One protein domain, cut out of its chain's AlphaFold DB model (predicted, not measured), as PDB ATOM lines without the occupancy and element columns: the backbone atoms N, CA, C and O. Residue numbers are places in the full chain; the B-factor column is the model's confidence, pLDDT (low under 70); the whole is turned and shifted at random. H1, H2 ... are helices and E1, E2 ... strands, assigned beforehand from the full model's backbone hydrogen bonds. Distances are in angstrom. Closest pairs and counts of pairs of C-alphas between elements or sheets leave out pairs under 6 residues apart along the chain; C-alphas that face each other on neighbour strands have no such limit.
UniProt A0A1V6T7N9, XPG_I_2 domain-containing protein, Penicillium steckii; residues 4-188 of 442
ATOM      1  N   ASP A   4      14.775 -13.928 283.217       26.28
ATOM      2  CA  ASP A   4      16.069 -14.357 282.667       26.28
ATOM      3  C   ASP A   4      16.075 -14.495 281.138       26.28
ATOM      4  O   ASP A   4      17.134 -14.530 280.514       26.28
ATOM      5  N   VAL A   5      14.903 -14.534 280.495       29.78
ATOM      6  CA  VAL A   5      14.817 -14.627 279.025       29.78
ATOM      7  C   VAL A   5      15.049 -13.259 278.366       29.78
ATOM      8  O   VAL A   5      15.544 -13.187 277.243       29.78
ATOM      9  N   ILE A   6      14.764 -12.166 279.081       35.34
ATOM     10  CA  ILE A   6      14.792 -10.798 278.541       35.34
ATOM     11  C   ILE A   6      16.220 -10.228 278.507       35.34
ATOM     12  O   ILE A   6      16.552  -9.496 277.580       35.34
ATOM     13  N   SER A   7      17.101 -10.604 279.444       30.58
ATOM     14  CA  SER A   7      18.490 -10.112 279.459       30.58
ATOM     15  C   SER A   7      19.309 -10.655 278.283       30.58
ATOM     16  O   SER A   7      20.033  -9.907 277.637       30.58
ATOM     17  N   SER A   8      19.151 -11.934 277.929       31.14
ATOM     18  CA  SER A   8      19.953 -12.558 276.864       31.14
ATOM     19  C   SER A   8      19.603 -12.098 275.441       31.14
ATOM     20  O   SER A   8      20.419 -12.269 274.538       31.14
ATOM     21  N   ALA A   9      18.414 -11.521 275.236       35.47
ATOM     22  CA  ALA A   9      17.947 -11.048 273.932       35.47
ATOM     23  C   ALA A   9      18.372  -9.601 273.629       35.47
ATOM     24  O   ALA A   9      18.605  -9.281 272.469       35.47
ATOM     25  N   ILE A  10      18.523  -8.754 274.656       37.78
ATOM     26  CA  ILE A  10      18.973  -7.358 274.509       37.78
ATOM     27  C   ILE A  10      20.443  -7.314 274.062       37.78
ATOM     28  O   ILE A  10      20.799  -6.559 273.165       37.78
ATOM     29  N   TRP A  11      21.281  -8.184 274.636       33.44
ATOM     30  CA  TRP A  11      22.732  -8.220 274.391       33.44
ATOM     31  C   TRP A  11      23.162  -9.148 273.253       33.44
ATOM     32  O   TRP A  11      24.343  -9.241 272.925       33.44
ATOM     33  N   ARG A  12      22.223  -9.877 272.645       35.72
ATOM     34  CA  ARG A  12      22.489 -10.662 271.441       35.72
ATOM     35  C   ARG A  12      21.899  -9.904 270.276       35.72
ATOM     36  O   ARG A  12      20.721 -10.070 269.961       35.72
ATOM     37  N   SER A  13      22.740  -9.096 269.624       36.94
ATOM     38  CA  SER A  13      22.424  -8.592 268.293       36.94
ATOM     39  C   SER A  13      21.892  -9.765 267.472       36.94
ATOM     40  O   SER A  13      22.389 -10.900 267.564       36.94
ATOM     41  N   ARG A  14      20.817  -9.536 266.709       40.38
ATOM     42  CA  ARG A  14      20.459 -10.491 265.670       40.38
ATOM     43  C   ARG A  14      21.685 -10.584 264.792       40.38
ATOM     44  O   ARG A  14      21.992  -9.682 264.025       40.38
ATOM     45  N   ASN A  15      22.386 -11.691 264.956       39.00
ATOM     46  CA  ASN A  15      23.380 -12.134 264.027       39.00
ATOM     47  C   ASN A  15      22.789 -11.939 262.631       39.00
ATOM     48  O   ASN A  15      21.777 -12.576 262.310       39.00
ATOM     49  N   LEU A  16      23.425 -11.091 261.819       41.66
ATOM     50  CA  LEU A  16      23.226 -11.098 260.379       41.66
ATOM     51  C   LEU A  16      23.120 -12.572 259.933       41.66
ATOM     52  O   LEU A  16      23.827 -13.431 260.500       41.66
ATOM     53  N   PRO A  17      22.218 -12.933 258.995       49.25
ATOM     54  CA  PRO A  17      22.180 -14.296 258.470       49.25
ATOM     55  C   PRO A  17      23.616 -14.734 258.174       49.25
ATOM     56  O   PRO A  17      24.386 -13.914 257.693       49.25
ATOM     57  N   SER A  18      24.021 -15.958 258.520       50.25
ATOM     58  CA  SER A  18      25.442 -16.373 258.563       50.25
ATOM     59  C   SER A  18      26.257 -15.990 257.319       50.25
ATOM     60  O   SER A  18      27.437 -15.672 257.439       50.25
ATOM     61  N   ARG A  19      25.610 -15.929 256.149       42.53
ATOM     62  CA  ARG A  19      26.170 -15.448 254.874       42.53
ATOM     63  C   ARG A  19      26.606 -13.970 254.845       42.53
ATOM     64  O   ARG A  19      27.442 -13.620 254.027       42.53
ATOM     65  N   TRP A  20      26.054 -13.122 255.708       43.81
ATOM     66  CA  TRP A  20      26.310 -11.680 255.788       43.81
ATOM     67  C   TRP A  20      27.169 -11.277 256.998       43.81
ATOM     68  O   TRP A  20      27.648 -10.155 257.029       43.81
ATOM     69  N   ARG A  21      27.420 -12.171 257.972       44.62
ATOM     70  CA  ARG A  21      28.219 -11.847 259.182       44.62
ATOM     71  C   ARG A  21      29.675 -11.491 258.898       44.62
ATOM     72  O   ARG A  21      30.297 -10.817 259.703       44.62
ATOM     73  N   ASN A  22      30.204 -11.988 257.786       45.81
ATOM     74  CA  ASN A  22      31.590 -11.776 257.379       45.81
ATOM     75  C   ASN A  22      31.699 -10.778 256.226       45.81
ATOM     76  O   ASN A  22      32.785 -10.631 255.669       45.81
ATOM     77  N   LEU A  23      30.583 -10.165 255.809       43.84
ATOM     78  CA  LEU A  23      30.653  -9.103 254.823       43.84
ATOM     79  C   LEU A  23      31.044  -7.839 255.569       43.84
ATOM     80  O   LEU A  23      30.302  -7.401 256.448       43.84
ATOM     81  N   PRO A  24      32.237  -7.312 255.289       51.84
ATOM     82  CA  PRO A  24      32.718  -6.168 256.019       51.84
ATOM     83  C   PRO A  24      31.853  -4.956 255.651       51.84
ATOM     84  O   PRO A  24      31.339  -4.856 254.531       51.84
ATOM     85  N   GLU A  25      31.630  -4.075 256.624       62.72
ATOM     86  CA  GLU A  25      30.731  -2.935 256.462       62.72
ATOM     87  C   GLU A  25      31.160  -2.077 255.265       62.72
ATOM     88  O   GLU A  25      32.348  -1.945 254.952       62.72
ATOM     89  N   ASN A  26      30.183  -1.531 254.535       75.00
ATOM     90  CA  ASN A  26      30.486  -0.581 253.474       75.00
ATOM     91  C   ASN A  26      31.083   0.674 254.140       75.00
ATOM     92  O   ASN A  26      30.366   1.322 254.905       75.00
ATOM     93  N   PRO A  27      32.348   1.045 253.850       82.88
ATOM     94  CA  PRO A  27      33.028   2.152 254.528       82.88
ATOM     95  C   PRO A  27      32.352   3.511 254.309       82.88
ATOM     96  O   PRO A  27      32.667   4.471 255.005       82.88
ATOM     97  N   PHE A  28      31.416   3.587 253.358       87.88
ATOM     98  CA  PHE A  28      30.664   4.786 253.006       87.88
ATOM     99  C   PHE A  28      29.176   4.688 253.356       87.88
ATOM    100  O   PHE A  28      28.405   5.531 252.907       87.88
ATOM    101  N   MET A  29      28.742   3.672 254.116       84.44
ATOM    102  CA  MET A  29      27.319   3.434 254.396       84.44
ATOM    103  C   MET A  29      26.640   4.661 255.008       84.44
ATOM    104  O   MET A  29      25.618   5.101 254.492       84.44
ATOM    105  N   VAL A  30      27.224   5.228 256.067       86.50
ATOM    106  CA  VAL A  30      26.661   6.395 256.763       86.50
ATOM    107  C   VAL A  30      26.546   7.581 255.807       86.50
ATOM    108  O   VAL A  30      25.464   8.136 255.651       86.50
ATOM    109  N   SER A  31      27.632   7.915 255.108       89.81
ATOM    110  CA  SER A  31      27.667   9.014 254.142       89.81
ATOM    111  C   SER A  31      26.658   8.855 253.004       89.81
ATOM    112  O   SER A  31      25.980   9.813 252.643       89.81
ATOM    113  N   ALA A  32      26.544   7.647 252.443       89.00
ATOM    114  CA  ALA A  32      25.640   7.363 251.336       89.00
ATOM    115  C   ALA A  32      24.171   7.395 251.777       89.00
ATOM    116  O   ALA A  32      23.355   8.014 251.106       89.00
ATOM    117  N   VAL A  33      23.836   6.784 252.921       88.75
ATOM    118  CA  VAL A  33      22.467   6.811 253.467       88.75
ATOM    119  C   VAL A  33      22.059   8.236 253.820       88.75
ATOM    120  O   VAL A  33      20.958   8.659 253.480       88.75
ATOM    121  N   PHE A  34      22.952   8.987 254.463       91.75
ATOM    122  CA  PHE A  34      22.717  10.384 254.803       91.75
ATOM    123  C   PHE A  34      22.409  11.231 253.561       91.75
ATOM    124  O   PHE A  34      21.415  11.953 253.534       91.75
ATOM    125  N   GLU A  35      23.219  11.110 252.508       91.44
ATOM    126  CA  GLU A  35      22.990  11.835 251.258       91.44
ATOM    127  C   GLU A  35      21.703  11.389 250.541       91.44
ATOM    128  O   GLU A  35      20.951  12.232 250.047       91.44
ATOM    129  N   ASP A  36      21.401  10.089 250.532       90.88
ATOM    130  CA  ASP A  36      20.189   9.546 249.911       90.88
ATOM    131  C   ASP A  36      18.910  10.064 250.585       90.88
ATOM    132  O   ASP A  36      17.945  10.419 249.901       90.88
ATOM    133  N   LEU A  37      18.901  10.154 251.919       91.69
ATOM    134  CA  LEU A  37      17.786  10.730 252.677       91.69
ATOM    135  C   LEU A  37      17.584  12.224 252.382       91.69
ATOM    136  O   LEU A  37      16.459  12.717 252.456       91.69
ATOM    137  N   LEU A  38      18.654  12.943 252.031       90.75
ATOM    138  CA  LEU A  38      18.578  14.360 251.688       90.75
ATOM    139  C   LEU A  38      18.113  14.614 250.249       90.75
ATOM    140  O   LEU A  38      17.409  15.599 250.033       90.75
ATOM    141  N   TYR A  39      18.529  13.786 249.283       89.31
ATOM    142  CA  TYR A  39      18.445  14.153 247.859       89.31
ATOM    143  C   TYR A  39      17.939  13.068 246.908       89.31
ATOM    144  O   TYR A  39      17.700  13.368 245.740       89.31
ATOM    145  N   ARG A  40      17.822  11.807 247.341       89.12
ATOM    146  CA  ARG A  40      17.438  10.702 246.447       89.12
ATOM    147  C   ARG A  40      15.989  10.282 246.636       89.12
ATOM    148  O   ARG A  40      15.282  10.072 245.657       89.12
ATOM    149  N   TRP A  41      15.561  10.109 247.881       90.31
ATOM    150  CA  TRP A  41      14.257   9.521 248.184       90.31
ATOM    151  C   TRP A  41      13.133  10.554 248.103       90.31
ATOM    152  O   TRP A  41      12.600  10.982 249.126       90.31
ATOM    153  N   ASP A  42      12.776  10.951 246.880       90.25
ATOM    154  CA  ASP A  42      11.537  11.683 246.608       90.25
ATOM    155  C   ASP A  42      10.309  10.750 246.621       90.25
ATOM    156  O   ASP A  42      10.423   9.519 246.605       90.25
ATOM    157  N   LYS A  43       9.099  11.326 246.662       87.44
ATOM    158  CA  LYS A  43       7.850  10.535 246.702       87.44
ATOM    159  C   LYS A  43       7.706   9.581 245.506       87.44
ATOM    160  O   LYS A  43       7.157   8.494 245.665       87.44
ATOM    161  N   VAL A  44       8.185   9.976 244.324       86.62
ATOM    162  CA  VAL A  44       8.068   9.183 243.089       86.62
ATOM    163  C   VAL A  44       8.972   7.955 243.156       86.62
ATOM    164  O   VAL A  44       8.522   6.839 242.911       86.62
ATOM    165  N   SER A  45      10.226   8.155 243.546       86.50
ATOM    166  CA  SER A  45      11.250   7.126 243.694       86.50
ATOM    167  C   SER A  45      10.877   6.139 244.795       86.50
ATOM    168  O   SER A  45      11.009   4.934 244.600       86.50
ATOM    169  N   ILE A  46      10.337   6.626 245.920       86.19
ATOM    170  CA  ILE A  46       9.809   5.763 246.987       86.19
ATOM    171  C   ILE A  46       8.651   4.905 246.462       86.19
ATOM    172  O   ILE A  46       8.658   3.700 246.679       86.19
ATOM    173  N   GLY A  47       7.682   5.497 245.755       84.00
ATOM    174  CA  GLY A  47       6.523   4.761 245.235       84.00
ATOM    175  C   GLY A  47       6.852   3.779 244.108       84.00
ATOM    176  O   GLY A  47       6.106   2.829 243.890       84.00
ATOM    177  N   HIS A  48       7.956   3.995 243.389       84.56
ATOM    178  CA  HIS A  48       8.457   3.047 242.395       84.56
ATOM    179  C   HIS A  48       9.182   1.863 243.046       84.56
ATOM    180  O   HIS A  48       9.021   0.728 242.606       84.56
ATOM    181  N   GLU A  49       9.998   2.124 244.070       83.12
ATOM    182  CA  GLU A  49      10.809   1.093 244.727       83.12
ATOM    183  C   GLU A  49       9.999   0.260 245.733       83.12
ATOM    184  O   GLU A  49      10.267  -0.925 245.930       83.12
ATOM    185  N   PHE A  50       8.993   0.870 246.363       78.38
ATOM    186  CA  PHE A  50       8.192   0.259 247.414       78.38
ATOM    187  C   PHE A  50       6.698   0.369 247.095       78.38
ATOM    188  O   PHE A  50       6.186   1.452 246.814       78.38
ATOM    189  N   GLU A  51       5.968  -0.741 247.229       72.19
ATOM    190  CA  GLU A  51       4.502  -0.738 247.248       72.19
ATOM    191  C   GLU A  51       4.017  -0.094 248.559       72.19
ATOM    192  O   GLU A  51       3.754  -0.771 249.554       72.19
ATOM    193  N   PHE A  52       3.973   1.240 248.587       70.19
ATOM    194  CA  PHE A  52       3.697   2.028 249.786       70.19
ATOM    195  C   PHE A  52       2.666   3.131 249.521       70.19
ATOM    196  O   PHE A  52       2.680   3.779 248.474       70.19
ATOM    197  N   ASP A  53       1.785   3.379 250.495       77.69
ATOM    198  CA  ASP A  53       0.847   4.500 250.435       77.69
ATOM    199  C   ASP A  53       1.578   5.830 250.679       77.69
ATOM    200  O   ASP A  53       1.880   6.218 251.812       77.69
ATOM    201  N   LEU A  54       1.842   6.552 249.589       81.00
ATOM    202  CA  LEU A  54       2.539   7.838 249.603       81.00
ATOM    203  C   LEU A  54       1.797   8.930 250.390       81.00
ATOM    204  O   LEU A  54       2.421   9.933 250.741       81.00
ATOM    205  N   ALA A  55       0.505   8.756 250.701       81.38
ATOM    206  CA  ALA A  55      -0.250   9.702 251.523       81.38
ATOM    207  C   ALA A  55       0.274   9.788 252.967       81.38
ATOM    208  O   ALA A  55       0.074  10.803 253.632       81.38
ATOM    209  N   CYS A  56       0.978   8.756 253.443       80.19
ATOM    210  CA  CYS A  56       1.594   8.745 254.770       80.19
ATOM    211  C   CYS A  56       2.893   9.571 254.851       80.19
ATOM    212  O   CYS A  56       3.424   9.761 255.946       80.19
ATOM    213  N   LEU A  57       3.437  10.030 253.720       84.44
ATOM    214  CA  LEU A  57       4.702  10.763 253.687       84.44
ATOM    215  C   LEU A  57       4.486  12.275 253.878       84.44
ATOM    216  O   LEU A  57       3.525  12.829 253.337       84.44
ATOM    217  N   PRO A  58       5.411  12.967 254.574       85.69
ATOM    218  CA  PRO A  58       5.436  14.425 254.665       85.69
ATOM    219  C   PRO A  58       5.226  15.125 253.317       85.69
ATOM    220  O   PRO A  58       5.686  14.648 252.277       85.69
ATOM    221  N   ASP A  59       4.553  16.278 253.326       84.56
ATOM    222  CA  ASP A  59       4.316  17.064 252.113       84.56
ATOM    223  C   ASP A  59       5.539  17.899 251.709       84.56
ATOM    224  O   ASP A  59       5.587  19.116 251.859       84.56
ATOM    225  N   ALA A  60       6.572  17.197 251.247       85.81
ATOM    226  CA  ALA A  60       7.792  17.750 250.680       85.81
ATOM    227  C   ALA A  60       8.234  16.899 249.481       85.81
ATOM    228  O   ALA A  60       7.898  15.714 249.402       85.81
ATOM    229  N   GLU A  61       9.001  17.501 248.564       86.50
ATOM    230  CA  GLU A  61       9.617  16.793 247.430       86.50
ATOM    231  C   GLU A  61      10.483  15.629 247.928       86.50
ATOM    232  O   GLU A  61      10.297  14.497 247.488       86.50
ATOM    233  N   TYR A  62      11.317  15.899 248.938       90.75
ATOM    234  CA  TYR A  62      12.120  14.925 249.675       90.75
ATOM    235  C   TYR A  62      11.586  14.794 251.111       90.75
ATOM    236  O   TYR A  62      11.915  15.619 251.968       90.75
ATOM    237  N   PRO A  63      10.753  13.785 251.421       90.56
ATOM    238  CA  PRO A  63      10.044  13.715 252.701       90.56
ATOM    239  C   PRO A  63      10.959  13.613 253.928       90.56
ATOM    240  O   PRO A  63      10.571  14.027 255.019       90.56
ATOM    241  N   TRP A  64      12.174  13.090 253.755       90.50
ATOM    242  CA  TRP A  64      13.134  12.860 254.837       90.50
ATOM    243  C   TRP A  64      14.145  13.991 255.024       90.50
ATOM    244  O   TRP A  64      14.791  14.056 256.074       90.50
ATOM    245  N   SER A  65      14.272  14.913 254.063       89.94
ATOM    246  CA  SER A  65      15.339  15.920 254.079       89.94
ATOM    247  C   SER A  65      15.241  16.866 255.276       89.94
ATOM    248  O   SER A  65      16.256  17.300 255.806       89.94
ATOM    249  N   ASN A  66      14.020  17.166 255.728       86.69
ATOM    250  CA  ASN A  66      13.770  18.070 256.855       86.69
ATOM    251  C   ASN A  66      13.975  17.407 258.226       86.69
ATOM    252  O   ASN A  66      14.029  18.103 259.236       86.69
ATOM    253  N   PHE A  67      14.084  16.079 258.259       87.19
ATOM    254  CA  PHE A  67      14.311  15.289 259.474       87.19
ATOM    255  C   PHE A  67      15.727  14.704 259.530       87.19
ATOM    256  O   PHE A  67      16.085  14.047 260.503       87.19
ATOM    257  N   THR A  68      16.526  14.939 258.490       90.62
ATOM    258  CA  THR A  68      17.887  14.426 258.352       90.62
ATOM    259  C   THR A  68      18.868  15.572 258.530       90.62
ATOM    260  O   THR A  68      18.797  16.577 257.822       90.62
ATOM    261  N   MET A  69      19.802  15.436 259.468       88.31
ATOM    262  CA  MET A  69      20.811  16.461 259.721       88.31
ATOM    263  C   MET A  69      22.147  15.847 260.121       88.31
ATOM    264  O   MET A  69      22.190  14.854 260.842       88.31
ATOM    265  N   MET A  70      23.234  16.463 259.658       89.56
ATOM    266  CA  MET A  70      24.568  16.212 260.191       89.56
ATOM    267  C   MET A  70      24.735  17.009 261.483       89.56
ATOM    268  O   MET A  70      24.502  18.222 261.493       89.56
ATOM    269  N   VAL A  71      25.126  16.335 262.563       85.75
ATOM    270  CA  VAL A  71      25.325  16.964 263.873       85.75
ATOM    271  C   VAL A  71      26.811  17.243 264.130       85.75
ATOM    272  O   VAL A  71      27.670  16.578 263.544       85.75
ATOM    273  N   PRO A  72      27.147  18.230 264.977       78.69
ATOM    274  CA  PRO A  72      28.519  18.450 265.421       78.69
ATOM    275  C   PRO A  72      28.976  17.342 266.388       78.69
ATOM    276  O   PRO A  72      28.596  17.341 267.559       78.69
ATOM    277  N   GLY A  73      29.807  16.412 265.914       80.44
ATOM    278  CA  GLY A  73      30.319  15.292 266.715       80.44
ATOM    279  C   GLY A  73      29.454  14.033 266.622       80.44
ATOM    280  O   GLY A  73      28.885  13.743 265.568       80.44
ATOM    281  N   GLU A  74      29.389  13.262 267.707       84.25
ATOM    282  CA  GLU A  74      28.649  11.998 267.738       84.25
ATOM    283  C   GLU A  74      27.132  12.207 267.762       84.25
ATOM    284  O   GLU A  74      26.603  13.079 268.458       84.25
ATOM    285  N   ALA A  75      26.419  11.367 267.008       88.25
ATOM    286  CA  ALA A  75      24.961  11.399 266.931       88.25
ATOM    287  C   ALA A  75      24.296  11.122 268.286       88.25
ATOM    288  O   ALA A  75      23.211  11.643 268.549       88.25
ATOM    289  N   ASP A  76      24.950  10.343 269.144       91.31
ATOM    290  CA  ASP A  76      24.398   9.848 270.401       91.31
ATOM    291  C   ASP A  76      24.079  10.980 271.380       91.31
ATOM    292  O   ASP A  76      22.985  11.017 271.950       91.31
ATOM    293  N   ILE A  77      24.973  11.969 271.483       88.50
ATOM    294  CA  ILE A  77      24.793  13.154 272.335       88.50
ATOM    295  C   ILE A  77      23.549  13.940 271.906       88.50
ATOM    296  O   ILE A  77      22.708  14.291 272.738       88.50
ATOM    297  N   GLU A  78      23.397  14.199 270.606       88.56
ATOM    298  CA  GLU A  78      22.263  14.970 270.092       88.56
ATOM    299  C   GLU A  78      20.954  14.172 270.172       88.56
ATOM    300  O   GLU A  78      19.916  14.715 270.561       88.56
ATOM    301  N   CYS A  79      20.994  12.868 269.886       92.62
ATOM    302  CA  CYS A  79      19.846  11.979 270.055       92.62
ATOM    303  C   CYS A  79      19.374  11.959 271.514       92.62
ATOM    304  O   CYS A  79      18.172  12.075 271.773       92.62
ATOM    305  N   ALA A  80      20.305  11.873 272.469       93.50
ATOM    306  CA  ALA A  80      20.007  11.941 273.892       93.50
ATOM    307  C   ALA A  80      19.379  13.283 274.284       93.50
ATOM    308  O   ALA A  80      18.333  13.305 274.937       93.50
ATOM    309  N   ARG A  81      19.947  14.401 273.815       91.50
ATOM    310  CA  ARG A  81      19.422  15.755 274.055       91.50
ATOM    311  C   ARG A  81      17.992  15.914 273.530       91.50
ATOM    312  O   ARG A  81      17.113  16.428 274.232       91.50
ATOM    313  N   VAL A  82      17.724  15.459 272.305       92.06
ATOM    314  CA  VAL A  82      16.379  15.493 271.710       92.06
ATOM    315  C   VAL A  82      15.419  14.605 272.503       92.06
ATOM    316  O   VAL A  82      14.328  15.056 272.851       92.06
ATOM    317  N   ALA A  83      15.811  13.382 272.865       95.31
ATOM    318  CA  ALA A  83      14.972  12.484 273.660       95.31
ATOM    319  C   ALA A  83      14.650  13.054 275.050       95.31
ATOM    320  O   ALA A  83      13.496  13.015 275.474       95.31
ATOM    321  N   LYS A  84      15.634  13.658 275.721       94.62
ATOM    322  CA  LYS A  84      15.475  14.317 277.023       94.62
ATOM    323  C   LYS A  84      14.498  15.484 276.986       94.62
ATOM    324  O   LYS A  84      13.694  15.640 277.903       94.62
ATOM    325  N   THR A  85      14.555  16.292 275.931       94.00
ATOM    326  CA  THR A  85      13.728  17.503 275.800       94.00
ATOM    327  C   THR A  85      12.320  17.224 275.281       94.00
ATOM    328  O   THR A  85      11.383  17.922 275.659       94.00
ATOM    329  N   THR A  86      12.149  16.204 274.439       95.69
ATOM    330  CA  THR A  86      10.873  15.925 273.756       95.69
ATOM    331  C   THR A  86      10.151  14.680 274.270       95.69
ATOM    332  O   THR A  86       8.970  14.496 273.987       95.69
ATOM    333  N   GLY A  87      10.838  13.809 275.015       95.88
ATOM    334  CA  GLY A  87      10.345  12.475 275.357       95.88
ATOM    335  C   GLY A  87      10.389  11.483 274.189       95.88
ATOM    336  O   GLY A  87       9.701  10.464 274.237       95.88
ATOM    337  N   ALA A  88      11.154  11.776 273.130       96.19
ATOM    338  CA  ALA A  88      11.273  10.906 271.964       96.19
ATOM    339  C   ALA A  88      11.889   9.533 272.294       96.19
ATOM    340  O   ALA A  88      12.561   9.327 273.310       96.19
ATOM    341  N   VAL A  89      11.653   8.584 271.386       96.25
ATOM    342  CA  VAL A  89      12.267   7.257 271.412       96.25
ATOM    343  C   VAL A  89      13.426   7.238 270.423       96.25
ATOM    344  O   VAL A  89      13.218   7.478 269.235       96.25
ATOM    345  N   ILE A  90      14.627   6.927 270.897       96.12
ATOM    346  CA  ILE A  90      15.815   6.774 270.058       96.12
ATOM    347  C   ILE A  90      15.825   5.357 269.492       96.12
ATOM    348  O   ILE A  90      15.784   4.392 270.254       96.12
ATOM    349  N   LEU A  91      15.876   5.218 268.169       94.06
ATOM    350  CA  LEU A  91      15.993   3.924 267.504       94.06
ATOM    351  C   LEU A  91      17.462   3.650 267.167       94.06
ATOM    352  O   LEU A  91      18.040   4.357 266.348       94.06
ATOM    353  N   THR A  92      18.064   2.631 267.778       91.81
ATOM    354  CA  THR A  92      19.506   2.357 267.639       91.81
ATOM    355  C   THR A  92      19.831   0.868 267.794       91.81
ATOM    356  O   THR A  92      18.999   0.078 268.240       91.81
ATOM    357  N   SER A  93      21.039   0.461 267.407       87.19
ATOM    358  CA  SER A  93      21.627  -0.819 267.837       87.19
ATOM    359  C   SER A  93      22.636  -0.642 268.972       87.19
ATOM    360  O   SER A  93      23.066  -1.646 269.534       87.19
ATOM    361  N   ASP A  94      22.997   0.600 269.294       88.12
ATOM    362  CA  ASP A  94      23.979   0.927 270.317       88.12
ATOM    363  C   ASP A  94      23.339   0.952 271.710       88.12
ATOM    364  O   ASP A  94      22.319   1.609 271.941       88.12
ATOM    365  N   SER A  95      23.911   0.192 272.639       88.75
ATOM    366  CA  SER A  95      23.453   0.149 274.026       88.75
ATOM    367  C   SER A  95      23.895   1.356 274.841       88.75
ATOM    368  O   SER A  95      23.258   1.635 275.861       88.75
ATOM    369  N   ASP A  96      24.934   2.067 274.413       90.38
ATOM    370  CA  ASP A  96      25.556   3.136 275.196       90.38
ATOM    371  C   ASP A  96      24.631   4.353 275.318       90.38
ATOM    372  O   ASP A  96      24.611   5.032 276.344       90.38
ATOM    373  N   LEU A  97      23.695   4.506 274.378       93.44
ATOM    374  CA  LEU A  97      22.576   5.449 274.452       93.44
ATOM    375  C   LEU A  97      21.676   5.282 275.687       93.44
ATOM    376  O   LEU A  97      20.997   6.232 276.078       93.44
ATOM    377  N   LEU A  98      21.663   4.111 276.337       93.94
ATOM    378  CA  LEU A  98      20.976   3.944 277.622       93.94
ATOM    379  C   LEU A  98      21.687   4.661 278.768       93.94
ATOM    380  O   LEU A  98      21.035   4.937 279.769       93.94
ATOM    381  N   VAL A  99      22.994   4.904 278.652       94.62
ATOM    382  CA  VAL A  99      23.830   5.534 279.680       94.62
ATOM    383  C   VAL A  99      23.654   7.052 279.679       94.62
ATOM    384  O   VAL A  99      23.778   7.686 280.725       94.62
ATOM    385  N   HIS A 100      23.294   7.645 278.543       94.00
ATOM    386  CA  HIS A 100      22.973   9.066 278.480       94.00
ATOM    387  C   HIS A 100      21.748   9.426 279.336       94.00
ATOM    388  O   HIS A 100      20.833   8.630 279.563       94.00
ATOM    389  N   ASP A 101      21.706  10.676 279.798       92.12
ATOM    390  CA  ASP A 101      20.507  11.222 280.428       92.12
ATOM    391  C   ASP A 101      19.431  11.500 279.367       92.12
ATOM    392  O   ASP A 101      19.485  12.498 278.653       92.12
ATOM    393  N   LEU A 102      18.440  10.611 279.277       94.81
ATOM    394  CA  LEU A 102      17.290  10.740 278.372       94.81
ATOM    395  C   LEU A 102      16.079  11.421 279.035       94.81
ATOM    396  O   LEU A 102      14.971  11.396 278.494       94.81
ATOM    397  N   GLY A 103      16.249  11.998 280.227       93.50
ATOM    398  CA  GLY A 103      15.156  12.568 281.006       93.50
ATOM    399  C   GLY A 103      14.128  11.532 281.481       93.50
ATOM    400  O   GLY A 103      14.334  10.319 281.448       93.50
ATOM    401  N   LEU A 104      12.980  12.023 281.958       94.12
ATOM    402  CA  LEU A 104      11.947  11.167 282.556       94.12
ATOM    403  C   LEU A 104      11.143  10.365 281.524       94.12
ATOM    404  O   LEU A 104      10.625   9.302 281.862       94.12
ATOM    405  N   MET A 105      11.000  10.893 280.305       95.62
ATOM    406  CA  MET A 105      10.110  10.351 279.267       95.62
ATOM    407  C   MET A 105      10.859   9.768 278.064       95.62
ATOM    408  O   MET A 105      10.272   8.975 277.324       95.62
ATOM    409  N   GLY A 106      12.129  10.133 277.866       97.06
ATOM    410  CA  GLY A 106      12.941   9.603 276.779       97.06
ATOM    411  C   GLY A 106      13.225   8.113 276.957       97.06
ATOM    412  O   GLY A 106      13.230   7.562 278.064       97.06
ATOM    413  N   SER A 107      13.415   7.422 275.837       97.00
ATOM    414  CA  SER A 107      13.657   5.979 275.843       97.00
ATOM    415  C   SER A 107      14.420   5.521 274.610       97.00
ATOM    416  O   SER A 107      14.512   6.244 273.626       97.00
ATOM    417  N   VAL A 108      14.943   4.301 274.663       97.06
ATOM    418  CA  VAL A 108      15.656   3.653 273.561       97.06
ATOM    419  C   VAL A 108      14.837   2.470 273.061       97.06
ATOM    420  O   VAL A 108      14.319   1.689 273.860       97.06
ATOM    421  N   ALA A 109      14.721   2.324 271.746       95.38
ATOM    422  CA  ALA A 109      14.224   1.132 271.082       95.38
ATOM    423  C   ALA A 109      15.353   0.478 270.281       95.38
ATOM    424  O   ALA A 109      16.043   1.144 269.512       95.38
ATOM    425  N   PHE A 110      15.531  -0.834 270.445       89.69
ATOM    426  CA  PHE A 110      16.625  -1.545 269.785       89.69
ATOM    427  C   PHE A 110      16.216  -2.099 268.421       89.69
ATOM    428  O   PHE A 110      15.285  -2.907 268.336       89.69
ATOM    429  N   LEU A 111      16.970  -1.759 267.373       87.12
ATOM    430  CA  LEU A 111      16.783  -2.269 266.007       87.12
ATOM    431  C   LEU A 111      16.764  -3.807 265.964       87.12
ATOM    432  O   LEU A 111      15.948  -4.415 265.272       87.12
ATOM    433  N   SER A 112      17.609  -4.459 266.769       82.62
ATOM    434  CA  SER A 112      17.698  -5.925 266.875       82.62
ATOM    435  C   SER A 112      16.394  -6.596 267.326       82.62
ATOM    436  O   SER A 112      16.167  -7.774 267.034       82.62
ATOM    437  N   THR A 113      15.528  -5.847 268.009       86.38
ATOM    438  CA  THR A 113      14.265  -6.330 268.580       86.38
ATOM    439  C   THR A 113      13.056  -6.035 267.699       86.38
ATOM    440  O   THR A 113      11.951  -6.462 268.034       86.38
ATOM    441  N   MET A 114      13.255  -5.346 266.569       85.38
ATOM    442  CA  MET A 114      12.177  -5.018 265.645       85.38
ATOM    443  C   MET A 114      11.593  -6.272 264.988       85.38
ATOM    444  O   MET A 114      12.305  -7.157 264.490       85.38
ATOM    445  N   GLN A 115      10.269  -6.350 265.001       84.62
ATOM    446  CA  GLN A 115       9.485  -7.440 264.442       84.62
ATOM    447  C   GLN A 115       8.304  -6.867 263.677       84.62
ATOM    448  O   GLN A 115       7.543  -6.057 264.206       84.62
ATOM    449  N   LEU A 116       8.166  -7.323 262.438       82.00
ATOM    450  CA  LEU A 116       6.980  -7.101 261.636       82.00
ATOM    451  C   LEU A 116       5.963  -8.186 262.000       82.00
ATOM    452  O   LEU A 116       6.272  -9.375 261.920       82.00
ATOM    453  N   ILE A 117       4.787  -7.778 262.450       80.06
ATOM    454  CA  ILE A 117       3.675  -8.659 262.783       80.06
ATOM    455  C   ILE A 117       2.594  -8.402 261.747       80.06
ATOM    456  O   ILE A 117       1.953  -7.353 261.737       80.06
ATOM    457  N   GLU A 118       2.415  -9.362 260.851       73.38
ATOM    458  CA  GLU A 118       1.316  -9.340 259.894       73.38
ATOM    459  C   GLU A 118       0.000  -9.580 260.641       73.38
ATOM    460  O   GLU A 118      -0.099 -10.474 261.489       73.38
ATOM    461  N   GLY A 119      -1.007  -8.752 260.360       60.44
ATOM    462  CA  GLY A 119      -2.335  -8.918 260.939       60.44
ATOM    463  C   GLY A 119      -2.938 -10.264 260.535       60.44
ATOM    464  O   GLY A 119      -2.854 -10.677 259.378       60.44
ATOM    465  N   SER A 120      -3.551 -10.975 261.484       54.72
ATOM    466  CA  SER A 120      -4.338 -12.162 261.154       54.72
ATOM    467  C   SER A 120      -5.560 -11.759 260.320       54.72
ATOM    468  O   SER A 120      -6.172 -10.717 260.565       54.72
ATOM    469  N   GLN A 121      -5.927 -12.611 259.356       53.16
ATOM    470  CA  GLN A 121      -6.974 -12.383 258.344       53.16
ATOM    471  C   GLN A 121      -8.356 -11.965 258.884       53.16
ATOM    472  O   GLN A 121      -9.218 -11.598 258.092       53.16
ATOM    473  N   GLU A 122      -8.593 -12.006 260.195       56.44
ATOM    474  CA  GLU A 122      -9.924 -11.807 260.759       56.44
ATOM    475  C   GLU A 122     -10.202 -10.418 261.346       56.44
ATOM    476  O   GLU A 122     -11.380 -10.136 261.500       56.44
ATOM    477  N   ASN A 123      -9.229  -9.531 261.640       50.81
ATOM    478  CA  ASN A 123      -9.582  -8.212 262.227       50.81
ATOM    479  C   ASN A 123      -8.606  -7.023 262.049       50.81
ATOM    480  O   ASN A 123      -8.856  -5.959 262.614       50.81
ATOM    481  N   SER A 124      -7.529  -7.120 261.266       52.59
ATOM    482  CA  SER A 124      -6.758  -5.929 260.863       52.59
ATOM    483  C   SER A 124      -5.895  -6.238 259.645       52.59
ATOM    484  O   SER A 124      -5.094  -7.164 259.682       52.59
ATOM    485  N   THR A 125      -6.031  -5.454 258.577       56.09
ATOM    486  CA  THR A 125      -5.142  -5.507 257.404       56.09
ATOM    487  C   THR A 125      -3.830  -4.749 257.627       56.09
ATOM    488  O   THR A 125      -2.993  -4.712 256.731       56.09
ATOM    489  N   ALA A 126      -3.653  -4.100 258.782       62.91
ATOM    490  CA  ALA A 126      -2.478  -3.287 259.054       62.91
ATOM    491  C   ALA A 126      -1.352  -4.140 259.642       62.91
ATOM    492  O   ALA A 126      -1.474  -4.704 260.731       62.91
ATOM    493  N   THR A 127      -0.244  -4.201 258.915       69.25
ATOM    494  CA  THR A 127       1.029  -4.731 259.390       69.25
ATOM    495  C   THR A 127       1.544  -3.880 260.556       69.25
ATOM    496  O   THR A 127       1.689  -2.666 260.423       69.25
ATOM    497  N   GLU A 128       1.823  -4.496 261.705       79.19
ATOM    498  CA  GLU A 128       2.308  -3.809 262.907       79.19
ATOM    499  C   GLU A 128       3.825  -3.980 263.057       79.19
ATOM    500  O   GLU A 128       4.356  -5.082 262.926       79.19
ATOM    501  N   LEU A 129       4.535  -2.900 263.384       82.25
ATOM    502  CA  LEU A 129       5.960  -2.937 263.703       82.25
ATOM    503  C   LEU A 129       6.150  -2.824 265.216       82.25
ATOM    504  O   LEU A 129       5.831  -1.796 265.813       82.25
ATOM    505  N   ARG A 130       6.681  -3.874 265.849       88.38
ATOM    506  CA  ARG A 130       6.963  -3.900 267.293       88.38
ATOM    507  C   ARG A 130       8.454  -3.892 267.566       88.38
ATOM    508  O   ARG A 130       9.202  -4.566 266.873       88.38
ATOM    509  N   ALA A 131       8.867  -3.193 268.618       89.50
ATOM    510  CA  ALA A 131      10.238  -3.189 269.119       89.50
ATOM    511  C   ALA A 131      10.249  -3.185 270.652       89.50
ATOM    512  O   ALA A 131       9.295  -2.738 271.297       89.50
ATOM    513  N   GLN A 132      11.339  -3.662 271.245       89.69
ATOM    514  CA  GLN A 132      11.581  -3.520 272.673       89.69
ATOM    515  C   GLN A 132      12.015  -2.089 272.973       89.69
ATOM    516  O   GLN A 132      13.029  -1.625 272.458       89.69
ATOM    517  N   ARG A 133      11.266  -1.429 273.858       93.69
ATOM    518  CA  ARG A 133      11.558  -0.089 274.368       93.69
ATOM    519  C   ARG A 133      12.059  -0.163 275.807       93.69
ATOM    520  O   ARG A 133      11.427  -0.811 276.644       93.69
ATOM    521  N   ILE A 134      13.147   0.535 276.105       95.06
ATOM    522  CA  ILE A 134      13.705   0.691 277.447       95.06
ATOM    523  C   ILE A 134      13.747   2.181 277.779       95.06
ATOM    524  O   ILE A 134      14.411   2.956 277.101       95.06
ATOM    525  N   ALA A 135      13.030   2.584 278.826       95.81
ATOM    526  CA  ALA A 135      13.107   3.930 279.384       95.81
ATOM    527  C   ALA A 135      14.066   3.910 280.589       95.81
ATOM    528  O   ALA A 135      13.735   3.247 281.581       95.81
ATOM    529  N   PRO A 136      15.230   4.591 280.540       94.69
ATOM    530  CA  PRO A 136      16.210   4.559 281.626       94.69
ATOM    531  C   PRO A 136      15.623   4.955 282.984       94.69
ATOM    532  O   PRO A 136      15.837   4.253 283.968       94.69
ATOM    533  N   ALA A 137      14.789   5.997 283.040       94.00
ATOM    534  CA  ALA A 137      14.144   6.432 284.280       94.00
ATOM    535  C   ALA A 137      13.250   5.344 284.910       94.00
ATOM    536  O   ALA A 137      13.275   5.124 286.125       94.00
ATOM    537  N   ASP A 138      12.477   4.620 284.094       94.88
ATOM    538  CA  ASP A 138      11.644   3.511 284.572       94.88
ATOM    539  C   ASP A 138      12.485   2.294 284.965       94.88
ATOM    540  O   ASP A 138      12.157   1.605 285.936       94.88
ATOM    541  N   LEU A 139      13.568   2.027 284.231       94.25
ATOM    542  CA  LEU A 139      14.508   0.957 284.544       94.25
ATOM    543  C   LEU A 139      15.175   1.205 285.901       94.25
ATOM    544  O   LEU A 139      15.129   0.326 286.762       94.25
ATOM    545  N   CYS A 140      15.694   2.411 286.134       93.94
ATOM    546  CA  CYS A 140      16.289   2.815 287.408       93.94
ATOM    547  C   CYS A 140      15.303   2.658 288.568       93.94
ATOM    548  O   CYS A 140      15.637   2.041 289.580       93.94
ATOM    549  N   ARG A 141      14.051   3.110 288.392       94.25
ATOM    550  CA  ARG A 141      12.990   2.971 289.404       94.25
ATOM    551  C   ARG A 141      12.710   1.508 289.754       94.25
ATOM    552  O   ARG A 141      12.545   1.181 290.925       94.25
ATOM    553  N   ARG A 142      12.653   0.623 288.754       94.44
ATOM    554  CA  ARG A 142      12.413  -0.820 288.954       94.44
ATOM    555  C   ARG A 142      13.599  -1.523 289.602       94.44
ATOM    556  O   ARG A 142      13.402  -2.429 290.406       94.44
ATOM    557  N   LEU A 143      14.813  -1.124 289.238       93.00
ATOM    558  CA  LEU A 143      16.042  -1.685 289.786       93.00
ATOM    559  C   LEU A 143      16.370  -1.124 291.175       93.00
ATOM    560  O   LEU A 143      17.080  -1.786 291.932       93.00
ATOM    561  N   GLY A 144      15.820   0.035 291.538       92.62
ATOM    562  CA  GLY A 144      16.106   0.733 292.789       92.62
ATOM    563  C   GLY A 144      17.506   1.346 292.809       92.62
ATOM    564  O   GLY A 144      18.150   1.304 293.850       92.62
ATOM    565  N   ILE A 145      17.988   1.833 291.662       91.94
ATOM    566  CA  ILE A 145      19.266   2.553 291.517       91.94
ATOM    567  C   ILE A 145      18.999   4.034 291.232       91.94
ATOM    568  O   ILE A 145      17.965   4.347 290.634       91.94
ATOM    569  N   PRO A 146      19.903   4.945 291.634       86.69
ATOM    570  CA  PRO A 146      19.702   6.380 291.437       86.69
ATOM    571  C   PRO A 146      19.691   6.756 289.954       86.69
ATOM    572  O   PRO A 146      18.847   7.530 289.509       86.69
ATOM    573  N   ASN A 147      20.610   6.180 289.181       88.75
ATOM    574  CA  ASN A 147      20.742   6.406 287.754       88.75
ATOM    575  C   ASN A 147      21.450   5.209 287.094       88.75
ATOM    576  O   ASN A 147      22.030   4.355 287.769       88.75
ATOM    577  N   ILE A 148      21.355   5.128 285.771       92.62
ATOM    578  CA  ILE A 148      21.893   4.015 284.982       92.62
ATOM    579  C   ILE A 148      23.401   4.164 284.748       92.62
ATOM    580  O   ILE A 148      24.100   3.157 284.651       92.62
ATOM    581  N   GLN A 149      23.916   5.398 284.759       92.06
ATOM    582  CA  GLN A 149      25.339   5.717 284.652       92.06
ATOM    583  C   GLN A 149      26.147   5.022 285.737       92.06
ATOM    584  O   GLN A 149      27.216   4.484 285.469       92.06
ATOM    585  N   ARG A 150      25.616   4.957 286.958       89.50
ATOM    586  CA  ARG A 150      26.280   4.270 288.058       89.50
ATOM    587  C   ARG A 150      26.402   2.768 287.809       89.50
ATOM    588  O   ARG A 150      27.454   2.189 288.056       89.50
ATOM    589  N   PHE A 151      25.348   2.138 287.294       92.12
ATOM    590  CA  PHE A 151      25.407   0.727 286.914       92.12
ATOM    591  C   PHE A 151      26.419   0.495 285.783       92.12
ATOM    592  O   PHE A 151      27.213  -0.441 285.853       92.12
ATOM    593  N   ALA A 152      26.429   1.366 284.771       93.19
ATOM    594  CA  ALA A 152      27.370   1.296 283.656       93.19
ATOM    595  C   ALA A 152      28.830   1.502 284.102       93.19
ATOM    596  O   ALA A 152      29.718   0.778 283.655       93.19
ATOM    597  N   PHE A 153      29.082   2.413 285.045       92.06
ATOM    598  CA  PHE A 153      30.403   2.623 285.634       92.06
ATOM    599  C   PHE A 153      30.922   1.370 286.346       92.06
ATOM    600  O   PHE A 153      32.063   0.957 286.126       92.06
ATOM    601  N   GLU A 154      30.079   0.724 287.154       91.25
ATOM    602  CA  GLU A 154      30.449  -0.521 287.832       91.25
ATOM    603  C   GLU A 154      30.667  -1.671 286.845       91.25
ATOM    604  O   GLU A 154      31.599  -2.457 287.022       91.25
ATOM    605  N   LEU A 155      29.876  -1.739 285.768       92.88
ATOM    606  CA  LEU A 155      30.087  -2.694 284.679       92.88
ATOM    607  C   LEU A 155      31.432  -2.456 283.977       92.88
ATOM    608  O   LEU A 155      32.157  -3.412 283.717       92.88
ATOM    609  N   ARG A 156      31.803  -1.195 283.722       92.00
ATOM    610  CA  ARG A 156      33.102  -0.832 283.134       92.00
ATOM    611  C   ARG A 156      34.264  -1.253 284.034       92.00
ATOM    612  O   ARG A 156      35.259  -1.776 283.540       92.00
ATOM    613  N   ARG A 157      34.147  -1.038 285.350       90.56
ATOM    614  CA  ARG A 157      35.172  -1.435 286.335       90.56
ATOM    615  C   ARG A 157      35.262  -2.947 286.503       90.56
ATOM    616  O   ARG A 157      36.360  -3.475 286.649       90.56
ATOM    617  N   ASN A 158      34.124  -3.637 286.454       91.06
ATOM    618  CA  ASN A 158      34.021  -5.070 286.708       91.06
ATOM    619  C   ASN A 158      33.248  -5.804 285.588       91.06
ATOM    620  O   ASN A 158      32.162  -6.330 285.843       91.06
ATOM    621  N   PRO A 159      33.801  -5.938 284.362       90.81
ATOM    622  CA  PRO A 159      33.055  -6.481 283.216       90.81
ATOM    623  C   PRO A 159      32.592  -7.935 283.372       90.81
ATOM    624  O   PRO A 159      31.701  -8.387 282.660       90.81
ATOM    625  N   GLN A 160      33.228  -8.689 284.273       92.75
ATOM    626  CA  GLN A 160      32.925 -10.102 284.532       92.75
ATOM    627  C   GLN A 160      32.006 -10.306 285.746       92.75
ATOM    628  O   GLN A 160      31.637 -11.444 286.042       92.75
ATOM    629  N   ALA A 161      31.657  -9.239 286.472       92.06
ATOM    630  CA  ALA A 161      30.807  -9.356 287.647       92.06
ATOM    631  C   ALA A 161      29.363  -9.718 287.246       92.06
ATOM    632  O   ALA A 161      28.834  -9.208 286.252       92.06
ATOM    633  N   PRO A 162      28.686 -10.594 288.007       93.06
ATOM    634  CA  PRO A 162      27.297 -10.936 287.754       93.06
ATOM    635  C   PRO A 162      26.380  -9.727 287.982       93.06
ATOM    636  O   PRO A 162      26.614  -8.888 288.850       93.06
ATOM    637  N   PHE A 163      25.260  -9.692 287.257       92.31
ATOM    638  CA  PHE A 163      24.296  -8.584 287.287       92.31
ATOM    639  C   PHE A 163      23.878  -8.148 288.704       92.31
ATOM    640  O   PHE A 163      23.816  -6.958 288.991       92.31
ATOM    641  N   ASN A 164      23.608  -9.099 289.605       93.56
ATOM    642  CA  ASN A 164      23.185  -8.791 290.977       93.56
ATOM    643  C   ASN A 164      24.289  -8.124 291.807       93.56
ATOM    644  O   ASN A 164      23.983  -7.327 292.691       93.56
ATOM    645  N   GLU A 165      25.554  -8.441 291.531       93.12
ATOM    646  CA  GLU A 165      26.693  -7.804 292.186       93.12
ATOM    647  C   GLU A 165      26.869  -6.372 291.685       93.12
ATOM    648  O   GLU A 165      26.934  -5.457 292.501       93.12
ATOM    649  N   LEU A 166      26.814  -6.163 290.367       92.94
ATOM    650  CA  LEU A 166      26.814  -4.827 289.764       92.94
ATOM    651  C   LEU A 166      25.656  -3.972 290.288       92.94
ATOM    652  O   LEU A 166      25.836  -2.810 290.640       92.94
ATOM    653  N   LEU A 167      24.465  -4.562 290.408       93.69
ATOM    654  CA  LEU A 167      23.294  -3.886 290.957       93.69
ATOM    655  C   LEU A 167      23.483  -3.518 292.432       93.69
ATOM    656  O   LEU A 167      23.057  -2.444 292.848       93.69
ATOM    657  N   ARG A 168      24.104  -4.396 293.228       93.00
ATOM    658  CA  ARG A 168      24.439  -4.113 294.628       93.00
ATOM    659  C   ARG A 168      25.419  -2.940 294.720       93.00
ATOM    660  O   ARG A 168      25.132  -1.991 295.439       93.00
ATOM    661  N   LEU A 169      26.500  -2.955 293.937       89.81
ATOM    662  CA  LEU A 169      27.499  -1.876 293.886       89.81
ATOM    663  C   LEU A 169      26.915  -0.544 293.394       89.81
ATOM    664  O   LEU A 169      27.297   0.527 293.863       89.81
ATOM    665  N   ALA A 170      25.949  -0.598 292.477       90.06
ATOM    666  CA  ALA A 170      25.250   0.590 292.005       90.06
ATOM    667  C   ALA A 170      24.268   1.173 293.040       90.06
ATOM    668  O   ALA A 170      23.939   2.356 292.969       90.06
ATOM    669  N   LYS A 171      23.792   0.351 293.988       90.12
ATOM    670  CA  LYS A 171      22.904   0.752 295.093       90.12
ATOM    671  C   LYS A 171      23.643   1.246 296.322       90.12
ATOM    672  O   LYS A 171      23.128   2.125 297.001       90.12
ATOM    673  N   GLU A 172      24.809   0.675 296.615       82.62
ATOM    674  CA  GLU A 172      25.686   1.030 297.746       82.62
ATOM    675  C   GLU A 172      26.404   2.379 297.538       82.62
ATOM    676  O   GLU A 172      27.539   2.581 297.946       82.62
ATOM    677  N   TYR A 173      25.691   3.298 296.894       69.44
ATOM    678  CA  TYR A 173      26.012   4.686 296.628       69.44
ATOM    679  C   TYR A 173      26.521   5.411 297.885       69.44
ATOM    680  O   TYR A 173      25.833   5.440 298.908       69.44
ATOM    681  N   ASP A 174      27.695   6.037 297.778       65.38
ATOM    682  CA  ASP A 174      28.241   6.979 298.758       65.38
ATOM    683  C   ASP A 174      28.487   8.336 298.070       65.38
ATOM    684  O   ASP A 174      29.024   8.389 296.959       65.38
ATOM    685  N   GLU A 175      28.121   9.446 298.721       60.25
ATOM    686  CA  GLU A 175      28.300  10.816 298.202       60.25
ATOM    687  C   GLU A 175      29.780  11.146 297.920       60.25
ATOM    688  O   GLU A 175      30.095  12.009 297.096       60.25
ATOM    689  N   GLY A 176      30.710  10.448 298.584       61.28
ATOM    690  CA  GLY A 176      32.146  10.556 298.321       61.28
ATOM    691  C   GLY A 176      32.573  10.019 296.949       61.28
ATOM    692  O   GLY A 176      33.515  10.547 296.355       61.28
ATOM    693  N   GLU A 177      31.876   9.015 296.411       60.97
ATOM    694  CA  GLU A 177      32.234   8.382 295.137       60.97
ATOM    695  C   GLU A 177      31.755   9.163 293.908       60.97
ATOM    696  O   GLU A 177      32.410   9.093 292.865       60.97
ATOM    697  N   GLU A 178      30.700   9.981 294.027       60.69
ATOM    698  CA  GLU A 178      30.295  10.925 292.966       60.69
ATOM    699  C   GLU A 178      31.406  11.925 292.622       60.69
ATOM    700  O   GLU A 178      31.481  12.429 291.503       60.69
ATOM    701  N   ARG A 179      32.296  12.194 293.583       62.59
ATOM    702  CA  ARG A 179      33.445  13.091 293.422       62.59
ATOM    703  C   ARG A 179      34.735  12.354 293.081       62.59
ATOM    704  O   ARG A 179      35.782  12.996 292.985       62.59
ATOM    705  N   SER A 180      34.690  11.030 292.920       79.81
ATOM    706  CA  SER A 180      35.863  10.286 292.475       79.81
ATOM    707  C   SER A 180      36.243  10.734 291.064       79.81
ATOM    708  O   SER A 180      35.392  10.888 290.186       79.81
ATOM    709  N   SER A 181      37.539  10.953 290.839       83.25
ATOM    710  CA  SER A 181      38.043  11.387 289.535       83.25
ATOM    711  C   SER A 181      37.684  10.396 288.427       83.25
ATOM    712  O   SER A 181      37.344  10.819 287.329       83.25
ATOM    713  N   GLU A 182      37.683   9.094 288.732       88.00
ATOM    714  CA  GLU A 182      37.364   8.023 287.779       88.00
ATOM    715  C   GLU A 182      35.904   8.055 287.309       88.00
ATOM    716  O   GLU A 182      35.634   7.801 286.132       88.00
ATOM    717  N   TYR A 183      34.959   8.344 288.211       87.81
ATOM    718  CA  TYR A 183      33.540   8.433 287.862       87.81
ATOM    719  C   TYR A 183      33.233   9.720 287.096       87.81
ATOM    720  O   TYR A 183      32.512   9.688 286.102       87.81
ATOM    721  N   VAL A 184      33.831  10.844 287.499       87.50
ATOM    722  CA  VAL A 184      33.700  12.113 286.769       87.50
ATOM    723  C   VAL A 184      34.274  11.997 285.356       87.50
ATOM    724  O   VAL A 184      33.674  12.492 284.406       87.50
ATOM    725  N   GLU A 185      35.415  11.324 285.199       88.81
ATOM    726  CA  GLU A 185      36.010  11.057 283.890       88.81
ATOM    727  C   GLU A 185      35.131  10.135 283.038       88.81
ATOM    728  O   GLU A 185      34.927  10.421 281.864       88.81
ATOM    729  N   PHE A 186      34.543   9.089 283.632       90.94
ATOM    730  CA  PHE A 186      33.559   8.234 282.961       90.94
ATOM    731  C   PHE A 186      32.341   9.019 282.463       90.94
ATOM    732  O   PHE A 186      31.917   8.851 281.326       90.94
ATOM    733  N   LEU A 187      31.777   9.892 283.301       89.81
ATOM    734  CA  LEU A 187      30.585  10.656 282.942       89.81
ATOM    735  C   LEU A 187      30.825  11.667 281.822       89.81
ATOM    736  O   LEU A 187      29.861  12.056 281.169       89.81
ATOM    737  N   ARG A 188      32.071  12.101 281.599       87.19
ATOM    738  CA  ARG A 188      32.401  13.105 280.579       87.19
ATOM    739  C   ARG A 188      31.960  12.677 279.177       87.19
ATOM    740  O   ARG A 188      31.528  13.528 278.412       87.19
TER     741      ARG A 188
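What this domain is: This is residues 4 to 188 of the 442 residues of the protein "XPG_I_2 domain-containing protein" of Penicillium steckii (UniProt A0A1V6T7N9). The model is a loose string of small parts: H2, H3 and the link after them make one end, H4 packs on the small sheet of E1 and E2 nearer the middle, and H5 to H8 gather at the other end, with H6 between H7 and H8. Two pieces stick out, the loop of residues 17 to 30, of which 29 and 30 belong to H2, and residues 120 to 125, the tip of the hairpin E3 and E4. The printed part has 185 residues, with eight named helices and four named strands in the order H1 H2 H3 H4 E1 E2 E3 E4 H5 H6 H7 H8; E1 and E2 form a parallel sheet, E3 and E4 an antiparallel one. Under half of the residues are in named elements, and the class is mostly helix. The whole is loose, with a radius of gyration of the C-alphas of 20.3 A and spans of 60 by 44 by 37 A.

How they stand to each other: H1, residues 4 to 10, has its closest C-alpha pair to E2, residues 107 to 110, at Ile 10 and Phe 110, 7.8 A. H2, residues 29 to 39, and H3, residues 43 to 49, are apart. H4, residues 75 to 86, comes closest to E1, residues 89 to 92, at the C-alphas of Ala 83 and Val 89, 6.3 A. E1 and E2 are parallel, at 32 degrees, with N 90 and O 107 2.8 A apart, within hydrogen-bond range. E3, residues 115 to 117, and E4, residues 128 to 130, form an antiparallel hairpin, with N 115 and O 130 at 2.8 A. Residues 133 to 134 pair antiparallel with residues 108 to 109 of E2. H5, residues 136 to 143, is close but not clearly touching H6, residues 148 to 157; their closest C-alphas, of Cys 140 and Ile 148, are 6.2 A apart. H6 and H7, residues 163 to 171, touch at a steep tilt of 62 degrees, opposite ways, closest at the C-alphas of Phe 151 and Ala 170, 5.1 A. H6 and H8, residues 181 to 188, only just touch, with 3 pairs of C-alphas within 8 A, the closest those of Phe 153 and Tyr 183, 7.0 A. In H2 to H8 every O i to N i+4 pair is within hydrogen-bond range; in H1 0 of 3 are, and 0 of 4 O i to N i+3 pairs.

Where its parts are: H1 begins at C-alpha 4, (16.069, -14.357, 282.667). H2 is 15.4 A long, H4 16.3 A, H6 14.4 A and H7 12.2 A. E1 begins at C-alpha 89, (12.267, 7.257, 271.412), and H8 ends at C-alpha 188, (32.401, 13.105, 280.579).

The domain as a whole: The two C-alphas farthest apart are those of His 48 and Gly 176, 61.2 A. The printed part has no cut. The links H1 to H2, H3 to H4 and E1 to E2 are long. The mean pLDDT of the printed part is 80.9; residues 4 to 25, 119 to 127 and 173 to 179 are under 70.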